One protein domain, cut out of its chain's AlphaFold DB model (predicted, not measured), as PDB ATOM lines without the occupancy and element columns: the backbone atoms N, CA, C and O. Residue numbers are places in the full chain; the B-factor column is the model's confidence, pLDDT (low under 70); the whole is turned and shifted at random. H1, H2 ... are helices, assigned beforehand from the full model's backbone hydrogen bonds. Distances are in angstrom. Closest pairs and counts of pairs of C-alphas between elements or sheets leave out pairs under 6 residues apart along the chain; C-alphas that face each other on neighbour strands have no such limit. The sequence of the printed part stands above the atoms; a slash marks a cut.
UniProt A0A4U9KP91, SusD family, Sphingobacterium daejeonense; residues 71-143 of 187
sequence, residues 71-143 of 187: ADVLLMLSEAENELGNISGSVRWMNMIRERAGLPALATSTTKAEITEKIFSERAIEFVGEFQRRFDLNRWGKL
ATOM      1  N   ALA A  71      76.445  34.653  27.423       98.31
ATOM      2  CA  ALA A  71      76.390  33.374  26.710       98.31
ATOM      3  C   ALA A  71      75.160  32.521  27.064       98.31
ATOM      4  O   ALA A  71      74.663  31.798  26.206       98.31
ATOM      5  N   ASP A  72      74.663  32.605  28.303       98.19
ATOM      6  CA  ASP A  72      73.444  31.903  28.717       98.19
ATOM      7  C   ASP A  72      72.217  32.509  28.039       98.19
ATOM      8  O   ASP A  72      71.400  31.779  27.489       98.19
ATOM      9  N   VAL A  73      72.160  33.840  27.935       98.50
ATOM     10  CA  VAL A  73      71.122  34.541  27.164       98.50
ATOM     11  C   VAL A  73      71.135  34.106  25.699       98.50
ATOM     12  O   VAL A  73      70.089  33.769  25.155       98.50
ATOM     13  N   LEU A  74      72.310  34.043  25.067       98.69
ATOM     14  CA  LEU A  74      72.439  33.600  23.675       98.69
ATOM     15  C   LEU A  74      71.971  32.152  23.480       98.69
ATOM     16  O   LEU A  74      71.263  31.861  22.520       98.69
ATOM     17  N   LEU A  75      72.327  31.240  24.387       98.62
ATOM     18  CA  LEU A  75      71.909  29.839  24.281       98.62
ATOM     19  C   LEU A  75      70.432  29.630  24.647       98.62
ATOM     20  O   LEU A  75      69.807  28.743  24.073       98.62
ATOM     21  N   MET A  76      69.849  30.457  25.520       98.50
ATOM     22  CA  MET A  76      68.398  30.488  25.745       98.50
ATOM     23  C   MET A  76      67.644  31.008  24.515       98.50
ATOM     24  O   MET A  76      66.645  30.411  24.123       98.50
ATOM     25  N   LEU A  77      68.133  32.075  23.869       98.69
ATOM     26  CA  LEU A  77      67.573  32.569  22.607       98.69
ATOM     27  C   LEU A  77      67.675  31.506  21.509       98.69
ATOM     28  O   LEU A  77      66.705  31.263  20.803       98.69
ATOM     29  N   SER A  78      68.821  30.829  21.398       98.50
ATOM     30  CA  SER A  78      69.006  29.715  20.465       98.50
ATOM     31  C   SER A  78      67.958  28.614  20.649       98.50
ATOM     32  O   SER A  78      67.367  28.149  19.672       98.50
ATOM     33  N   GLU A  79      67.717  28.209  21.896       98.44
ATOM     34  CA  GLU A  79      66.734  27.184  22.238       98.44
ATOM     35  C   GLU A  79      65.305  27.640  21.945       98.44
ATOM     36  O   GLU A  79      64.560  26.909  21.299       98.44
ATOM     37  N   ALA A  80      64.948  28.868  22.328       98.56
ATOM     38  CA  ALA A  80      63.631  29.433  22.054       98.56
ATOM     39  C   ALA A  80      63.335  29.510  20.546       98.56
ATOM     40  O   ALA A  80      62.273  29.080  20.104       98.56
ATOM     41  N   GLU A  81      64.284  29.995  19.741       98.44
ATOM     42  CA  GLU A  81      64.141  30.073  18.281       98.44
ATOM     43  C   GLU A  81      63.975  28.683  17.654       98.44
ATOM     44  O   GLU A  81      63.124  28.490  16.785       98.44
ATOM     45  N   ASN A  82      64.737  27.688  18.122       98.06
ATOM     46  CA  ASN A  82      64.606  26.311  17.646       98.06
ATOM     47  C   ASN A  82      63.235  25.711  17.993       98.06
ATOM     48  O   ASN A  82      62.629  25.014  17.176       98.06
ATOM     49  N   GLU A  83      62.713  26.006  19.187       97.62
ATOM     50  CA  GLU A  83      61.378  25.568  19.595       97.62
ATOM     51  C   GLU A  83      60.264  26.214  18.764       97.62
ATOM     52  O   GLU A  83      59.315  25.519  18.394       97.62
ATOM     53  N   LEU A  84      60.434  27.482  18.377       98.00
ATOM     54  CA  LEU A  84      59.553  28.212  17.455       98.00
ATOM     55  C   LEU A  84      59.690  27.772  15.983       98.00
ATOM     56  O   LEU A  84      58.955  28.259  15.127       98.00
ATOM     57  N   GLY A  85      60.619  26.864  15.668       96.12
ATOM     58  CA  GLY A  85      60.887  26.402  14.303       96.12
ATOM     59  C   GLY A  85      61.760  27.352  13.474       96.12
ATOM     60  O   GLY A  85      61.976  27.109  12.287       96.12
ATOM     61  N   ASN A  86      62.308  28.408  14.079       96.88
ATOM     62  CA  ASN A  86      63.229  29.340  13.439       96.88
ATOM     63  C   ASN A  86      64.680  28.827  13.509       96.88
ATOM     64  O   ASN A  86      65.510  29.291  14.295       96.88
ATOM     65  N   ILE A  87      64.999  27.858  12.647       96.00
ATOM     66  CA  ILE A  87      66.328  27.225  12.596       96.00
ATOM     67  C   ILE A  87      67.443  28.240  12.314       96.00
ATOM     68  O   ILE A  87      68.507  28.176  12.931       96.00
ATOM     69  N   SER A  88      67.218  29.199  11.412       95.81
ATOM     70  CA  SER A  88      68.229  30.208  11.075       95.81
ATOM     71  C   SER A  88      68.515  31.142  12.255       95.81
ATOM     72  O   SER A  88      69.681  31.450  12.514       95.81
ATOM     73  N   GLY A  89      67.481  31.530  13.011       97.00
ATOM     74  CA  GLY A  89      67.613  32.273  14.266       97.00
ATOM     75  C   GLY A  89      68.409  31.500  15.316       97.00
ATOM     76  O   GLY A  89      69.361  32.032  15.886       97.00
ATOM     77  N   SER A  90      68.097  30.218  15.506       97.94
ATOM     78  CA  SER A  90      68.828  29.361  16.443       97.94
ATOM     79  C   SER A  90      70.317  29.229  16.084       97.94
ATOM     80  O   SER A  90      71.201  29.500  16.904       97.94
ATOM     81  N   VAL A  91      70.610  28.914  14.817       97.56
ATOM     82  CA  VAL A  91      71.980  28.788  14.298       97.56
ATOM     83  C   VAL A  91      72.765  30.091  14.451       97.56
ATOM     84  O   VAL A  91      73.940  30.048  14.818       97.56
ATOM     85  N   ARG A  92      72.134  31.251  14.236       97.62
ATOM     86  CA  ARG A  92      72.771  32.559  14.443       97.62
ATOM     87  C   ARG A  92      73.307  32.700  15.868       97.62
ATOM     88  O   ARG A  92      74.472  33.054  16.043       97.62
ATOM     89  N   TRP A  93      72.484  32.412  16.873       98.44
ATOM     90  CA  TRP A  93      72.877  32.552  18.277       98.44
ATOM     91  C   TRP A  93      73.935  31.524  18.693       98.44
ATOM     92  O   TRP A  93      74.898  31.879  19.375       98.44
ATOM     93  N   MET A  94      73.828  30.278  18.215       97.88
ATOM     94  CA  MET A  94      74.870  29.256  18.406       97.88
ATOM     95  C   MET A  94      76.212  29.689  17.818       97.88
ATOM     96  O   MET A  94      77.254  29.529  18.453       97.88
ATOM     97  N   ASN A  95      76.201  30.261  16.613       98.00
ATOM     98  CA  ASN A  95      77.425  30.635  15.916       98.00
ATOM     99  C   ASN A  95      78.192  31.748  16.631       98.00
ATOM    100  O   ASN A  95      79.415  31.701  16.627       98.00
ATOM    101  N   MET A  96      77.519  32.656  17.348       98.38
ATOM    102  CA  MET A  96      78.202  33.635  18.206       98.38
ATOM    103  C   MET A  96      79.015  32.965  19.328       98.38
ATOM    104  O   MET A  96      80.118  33.404  19.657       98.38
ATOM    105  N   ILE A  97      78.495  31.883  19.919       98.25
ATOM    106  CA  ILE A  97      79.215  31.113  20.945       98.25
ATOM    107  C   ILE A  97      80.393  30.364  20.325       98.25
ATOM    108  O   ILE A  97      81.508  30.432  20.852       98.25
ATOM    109  N   ARG A  98      80.145  29.689  19.198       97.81
ATOM    110  CA  ARG A  98      81.136  28.870  18.491       97.81
ATOM    111  C   ARG A  98      82.292  29.696  17.945       97.81
ATOM    112  O   ARG A  98      83.440  29.313  18.142       97.81
ATOM    113  N   GLU A  99      82.014  30.856  17.359       97.94
ATOM    114  CA  GLU A  99      83.034  31.786  16.868       97.94
ATOM    115  C   GLU A  99      83.983  32.208  17.997       97.94
ATOM    116  O   GLU A  99      85.204  32.084  17.875       97.94
ATOM    117  N   ARG A 100      83.435  32.591  19.161       97.75
ATOM    118  CA  ARG A 100      84.240  32.920  20.347       97.75
ATOM    119  C   ARG A 100      85.035  31.715  20.861       97.75
ATOM    120  O   ARG A 100      86.152  31.891  21.350       97.75
ATOM    121  N   ALA A 101      84.496  30.503  20.737       97.88
ATOM    122  CA  ALA A 101      85.195  29.259  21.064       97.88
ATOM    123  C   ALA A 101      86.256  28.849  20.020       97.88
ATOM    124  O   ALA A 101      87.026  27.926  20.272       97.88
ATOM    125  N   GLY A 102      86.350  29.545  18.878       97.56
ATOM    126  CA  GLY A 102      87.264  29.208  17.783       97.56
ATOM    127  C   GLY A 102      86.793  28.041  16.914       97.56
ATOM    128  O   GLY A 102      87.605  27.445  16.213       97.56
ATOM    129  N   LEU A 103      85.504  27.709  16.967       97.50
ATOM    130  CA  LEU A 103      84.897  26.613  16.223       97.50
ATOM    131  C   LEU A 103      84.258  27.100  14.918       97.50
ATOM    132  O   LEU A 103      83.792  28.241  14.845       97.50
ATOM    133  N   PRO A 104      84.172  26.233  13.893       96.31
ATOM    134  CA  PRO A 104      83.475  26.566  12.662       96.31
ATOM    135  C   PRO A 104      81.983  26.796  12.919       96.31
ATOM    136  O   PRO A 104      81.366  26.149  13.777       96.31
ATOM    137  N   ALA A 105      81.401  27.702  12.134       95.50
ATOM    138  CA  ALA A 105      79.973  27.977  12.145       95.50
ATOM    139  C   ALA A 105      79.157  26.727  11.766       95.50
ATOM    140  O   ALA A 105      79.542  25.948  10.893       95.50
ATOM    141  N   LEU A 106      78.012  26.545  12.419       92.94
ATOM    142  CA  LEU A 106      77.014  25.547  12.055       92.94
ATOM    143  C   LEU A 106      76.313  25.945  10.757       92.94
ATOM    144  O   LEU A 106      75.997  27.117  10.540       92.94
ATOM    145  N   ALA A 107      76.024  24.941   9.931       87.69
ATOM    146  CA  ALA A 107      75.227  25.101   8.727       87.69
ATOM    147  C   ALA A 107      73.739  25.296   9.064       87.69
ATOM    148  O   ALA A 107      73.207  24.709  10.008       87.69
ATOM    149  N   THR A 108      73.047  26.086   8.246       78.31
ATOM    150  CA  THR A 108      71.605  26.344   8.379       78.31
ATOM    151  C   THR A 108      70.729  25.200   7.866       78.31
ATOM    152  O   THR A 108      69.548  25.162   8.187       78.31
ATOM    153  N   SER A 109      71.289  24.237   7.127       75.12
ATOM    154  CA  SER A 109      70.591  23.046   6.615       75.12
ATOM    155  C   SER A 109      70.378  21.955   7.678       75.12
ATOM    156  O   SER A 109      70.402  20.771   7.358       75.12
ATOM    157  N   THR A 110      70.234  22.348   8.941       83.75
ATOM    158  CA  THR A 110      70.133  21.442  10.091       83.75
ATOM    159  C   THR A 110      68.665  21.286  10.501       83.75
ATOM    160  O   THR A 110      67.875  22.220  10.378       83.75
ATOM    161  N   THR A 111      68.270  20.118  10.996       92.69
ATOM    162  CA  THR A 111      66.914  19.878  11.515       92.69
ATOM    163  C   THR A 111      66.737  20.424  12.937       92.69
ATOM    164  O   THR A 111      67.710  20.587  13.676       92.69
ATOM    165  N   LYS A 112      65.483  20.634  13.372       95.00
ATOM    166  CA  LYS A 112      65.165  21.018  14.764       95.00
ATOM    167  C   LYS A 112      65.831  20.081  15.777       95.00
ATOM    168  O   LYS A 112      66.450  20.547  16.726       95.00
ATOM    169  N   ALA A 113      65.727  18.770  15.553       95.94
ATOM    170  CA  ALA A 113      66.270  17.753  16.453       95.94
ATOM    171  C   ALA A 113      67.804  17.803  16.536       95.94
ATOM    172  O   ALA A 113      68.372  17.740  17.623       95.94
ATOM    173  N   GLU A 114      68.486  17.973  15.403       95.69
ATOM    174  CA  GLU A 114      69.945  18.106  15.380       95.69
ATOM    175  C   GLU A 114      70.417  19.393  16.074       95.69
ATOM    176  O   GLU A 114      71.419  19.370  16.790       95.69
ATOM    177  N   ILE A 115      69.698  20.511  15.906       96.19
ATOM    178  CA  ILE A 115      69.984  21.751  16.637       96.19
ATOM    179  C   ILE A 115      69.741  21.578  18.138       96.19
ATOM    180  O   ILE A 115      70.583  22.006  18.926       96.19
ATOM    181  N   THR A 116      68.663  20.903  18.547       97.25
ATOM    182  CA  THR A 116      68.388  20.593  19.959       97.25
ATOM    183  C   THR A 116      69.572  19.869  20.607       97.25
ATOM    184  O   THR A 116      70.087  20.316  21.633       97.25
ATOM    185  N   GLU A 117      70.086  18.807  19.981       96.12
ATOM    186  CA  GLU A 117      71.234  18.060  20.518       96.12
ATOM    187  C   GLU A 117      72.530  18.892  20.541       96.12
ATOM    188  O   GLU A 117      73.339  18.790  21.475       96.12
ATOM    189  N   LYS A 118      72.719  19.779  19.555       96.25
ATOM    190  CA  LYS A 118      73.836  20.736  19.555       96.25
ATOM    191  C   LYS A 118      73.718  21.734  20.703       96.25
ATOM    192  O   LYS A 118      74.709  21.943  21.393       96.25
ATOM    193  N   ILE A 119      72.534  22.286  20.968       97.94
ATOM    194  CA  ILE A 119      72.288  23.180  22.111       97.94
ATOM    195  C   ILE A 119      72.591  22.453  23.424       97.94
ATOM    196  O   ILE A 119      73.292  22.990  24.281       97.94
ATOM    197  N   PHE A 120      72.129  21.210  23.577       97.44
ATOM    198  CA  PHE A 120      72.365  20.423  24.791       97.44
ATOM    199  C   PHE A 120      73.849  20.178  25.053       97.44
ATOM    200  O   PHE A 120      74.285  20.196  26.213       97.44
ATOM    201  N   SER A 121      74.617  19.939  23.991       96.44
ATOM    202  CA  SER A 121      76.062  19.726  24.056       96.44
ATOM    203  C   SER A 121      76.805  21.032  24.331       96.44
ATOM    204  O   SER A 121      77.635  21.080  25.237       96.44
ATOM    205  N   GLU A 122      76.445  22.108  23.632       98.00
ATOM    206  CA  GLU A 122      77.052  23.435  23.764       98.00
ATOM    207  C   GLU A 122      76.843  24.009  25.172       98.00
ATOM    208  O   GLU A 122      77.797  24.446  25.812       98.00
ATOM    209  N   ARG A 123      75.626  23.906  25.729       98.31
ATOM    210  CA  ARG A 123      75.345  24.302  27.121       98.31
ATOM    211  C   ARG A 123      76.155  23.483  28.132       98.31
ATOM    212  O   ARG A 123      76.572  24.016  29.159       98.31
ATOM    213  N   ALA A 124      76.413  22.200  27.854       96.81
ATOM    214  CA  ALA A 124      77.193  21.341  28.748       96.81
ATOM    215  C   ALA A 124      78.648  21.803  28.890       96.81
ATOM    216  O   ALA A 124      79.171  21.788  30.000       96.81
ATOM    217  N   ILE A 125      79.284  22.185  27.777       96.94
ATOM    218  CA  ILE A 125      80.694  22.599  27.732       96.94
ATOM    219  C   ILE A 125      80.872  24.076  28.092       96.94
ATOM    220  O   ILE A 125      81.825  24.434  28.784       96.94
ATOM    221  N   GLU A 126      79.931  24.934  27.694       97.75
ATOM    222  CA  GLU A 126      79.992  26.370  27.953       97.75
ATOM    223  C   GLU A 126      79.841  26.669  29.454       97.75
ATOM    224  O   GLU A 126      80.607  27.464  30.005       97.75
ATOM    225  N   PHE A 127      78.923  25.977  30.143       97.19
ATOM    226  CA  PHE A 127      78.551  26.251  31.541       97.19
ATOM    227  C   PHE A 127      79.103  25.253  32.560       97.19
ATOM    228  O   PHE A 127      78.556  25.117  33.659       97.19
ATOM    229  N   VAL A 128      80.197  24.552  32.241       95.44
ATOM    230  CA  VAL A 128      80.860  23.666  33.213       95.44
ATOM    231  C   VAL A 128      81.155  24.449  34.494       95.44
ATOM    232  O   VAL A 128      81.846  25.466  34.444       95.44
ATOM    233  N   GLY A 129      80.619  23.971  35.619       91.88
ATOM    234  CA  GLY A 129      80.806  24.564  36.944       91.88
ATOM    235  C   GLY A 129      80.030  25.855  37.228       91.88
ATOM    236  O   GLY A 129      80.291  26.497  38.234       91.88
ATOM    237  N   GLU A 130      79.065  26.219  36.382       95.00
ATOM    238  CA  GLU A 130      78.218  27.414  36.552       95.00
ATOM    239  C   GLU A 130      76.780  27.053  36.962       95.00
ATOM    240  O   GLU A 130      75.826  27.746  36.635       95.00
ATOM    241  N   PHE A 131      76.610  25.919  37.646       92.75
ATOM    242  CA  PHE A 131      75.343  25.462  38.238       92.75
ATOM    243  C   PHE A 131      74.167  25.219  37.271       92.75
ATOM    244  O   PHE A 131      73.089  24.860  37.727       92.75
ATOM    245  N   GLN A 132      74.364  25.285  35.949       95.62
ATOM    246  CA  GLN A 132      73.281  25.124  34.962       95.62
ATOM    247  C   GLN A 132      72.894  23.665  34.675       95.62
ATOM    248  O   GLN A 132      71.715  23.323  34.558       95.62
ATOM    249  N   ARG A 133      73.885  22.766  34.575       95.62
ATOM    250  CA  ARG A 133      73.702  21.452  33.931       95.62
ATOM    251  C   ARG A 133      72.595  20.595  34.548       95.62
ATOM    252  O   ARG A 133      71.897  19.905  33.812       95.62
ATOM    253  N   ARG A 134      72.422  20.609  35.873       95.50
ATOM    254  CA  ARG A 134      71.358  19.826  36.525       95.50
ATOM    255  C   ARG A 134      69.970  20.357  36.163       95.50
ATOM    256  O   ARG A 134      69.093  19.557  35.862       95.50
ATOM    257  N   PHE A 135      69.781  21.674  36.175       96.19
ATOM    258  CA  PHE A 135      68.495  22.288  35.841       96.19
ATOM    259  C   PHE A 135      68.132  22.060  34.375       96.19
ATOM    260  O   PHE A 135      67.001  21.675  34.090       96.19
ATOM    261  N   ASP A 136      69.111  22.181  33.478       98.06
ATOM    262  CA  ASP A 136      68.975  21.820  32.066       98.06
ATOM    263  C   ASP A 136      68.542  20.358  31.881       98.06
ATOM    264  O   ASP A 136      67.548  20.059  31.226       98.06
ATOM    265  N   LEU A 137      69.234  19.420  32.527       97.81
ATOM    266  CA  LEU A 137      68.883  18.004  32.431       97.81
ATOM    267  C   LEU A 137      67.503  17.687  33.016       97.81
ATOM    268  O   LEU A 137      66.819  16.808  32.494       97.81
ATOM    269  N   ASN A 138      67.092  18.375  34.079       97.25
ATOM    270  CA  ASN A 138      65.771  18.199  34.672       97.25
ATOM    271  C   ASN A 138      64.668  18.677  33.724       97.25
ATOM    272  O   ASN A 138      63.756  17.912  33.428       97.25
ATOM    273  N   ARG A 139      64.766  19.911  33.212       96.75
ATOM    274  CA  ARG A 139      63.733  20.485  32.330       96.75
ATOM    275  C   ARG A 139      63.633  19.768  30.981       96.75
ATOM    276  O   ARG A 139      62.560  19.743  30.394       96.75
ATOM    277  N   TRP A 140      64.716  19.142  30.523       97.06
ATOM    278  CA  TRP A 140      64.715  18.292  29.327       97.06
ATOM    279  C   TRP A 140      64.313  16.834  29.594       97.06
ATOM    280  O   TRP A 140      64.286  16.035  28.662       97.06
ATOM    281  N   GLY A 141      64.068  16.437  30.850       96.81
ATOM    282  CA  GLY A 141      63.777  15.041  31.202       96.81
ATOM    283  C   GLY A 141      64.959  14.079  30.996       96.81
ATOM    284  O   GLY A 141      64.774  12.867  30.912       96.81
ATOM    285  N   LYS A 142      66.191  14.597  30.925       97.50
ATOM    286  CA  LYS A 142      67.419  13.851  30.594       97.50
ATOM    287  C   LYS A 142      68.299  13.501  31.795       97.50
ATOM    288  O   LYS A 142      69.352  12.891  31.616       97.50
ATOM    289  N   LEU A 143      67.900  13.840  33.025       97.62
ATOM    290  CA  LEU A 143      68.717  13.605  34.228       97.62
ATOM    291  C   LEU A 143      69.170  12.143  34.370       97.62
ATOM    292  O   LEU A 143      70.357  11.880  34.562       97.62
TER     293      LEU A 143
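What this domain is: This is residues 71 to 143 of the 187 residues of the protein "SusD family" of Sphingobacterium daejeonense (UniProt A0A4U9KP91). Three helices of similar length, H1, H2 and H3, pack side by side as a small bundle, their centres making a triangle, and a short fourth helix, H4, sits off to one side, near H3 and away from H1 and H2. H1 and H2 form a helical hairpin; the link from H2 then runs back along the bundle, and H3 runs the same way as H2. The printed part has 73 residues with four named helices, in the order H1, H2, H3, H4, and no named strand; the class is all helix. The whole is compact, with a radius of gyration of the C-alphas of 11.6 A, and a rounded outline that spans 30 by 26 by 17 A.

Where its parts are: H1 is residues 71 to 83, 18.4 A from first to last C-alpha, and C-alpha 71 is at (76.390, 33.374, 26.710). H2 is residues 87 to 101 and is 20.8 A long, with C-alpha 87 at (66.328, 27.225, 12.596). H3 is residues 112 to 126, 20.6 A long. H4 is residues 133 to 139, with C-alpha 139 at (63.733, 20.485, 32.330).

How they stand to each other: H1, H2 and H3 form a bundle, a group of helices with their lines near one direction. H1 and H2 touch, their closest C-alphas being those of Ser 78 and Ser 90, 4.0 A apart. They form a hairpin at a shallow tilt of 24 degrees, opposite ways. H1 and H3 touch at a shallow tilt of 13 degrees, opposite ways; the closest C-alphas, of Asn 82 and Lys 112, are 6.1 A apart. H2 and H3 touch at a shallow tilt of 25 degrees, the same way; the closest C-alphas, of Ile 87 and Lys 112, are 6.7 A apart. H3 and H4 are close but not clearly touching, with the C-alphas of Ala 124 and Arg 133 the closest at 6.3 A. Their tilt is a shallow 32 degrees, only just short of steep, opposite ways. H4 is apart from H1 and from H2. In H1, H3 and H4 every O i to N i+4 pair is within hydrogen-bond range; in H2, 10 of 11 are.

The domain as a whole: The two C-alphas farthest apart, of Ser 109 and Phe 131, are 32.1 A from each other. The printed part has no cut. The link from H1 to H2 is tight, with 3 residues; those from H2 to H3, with 10, and from H3 to H4, with 6, are short. The mean pLDDT of the printed part is 96.1, and no printed residue is under 70.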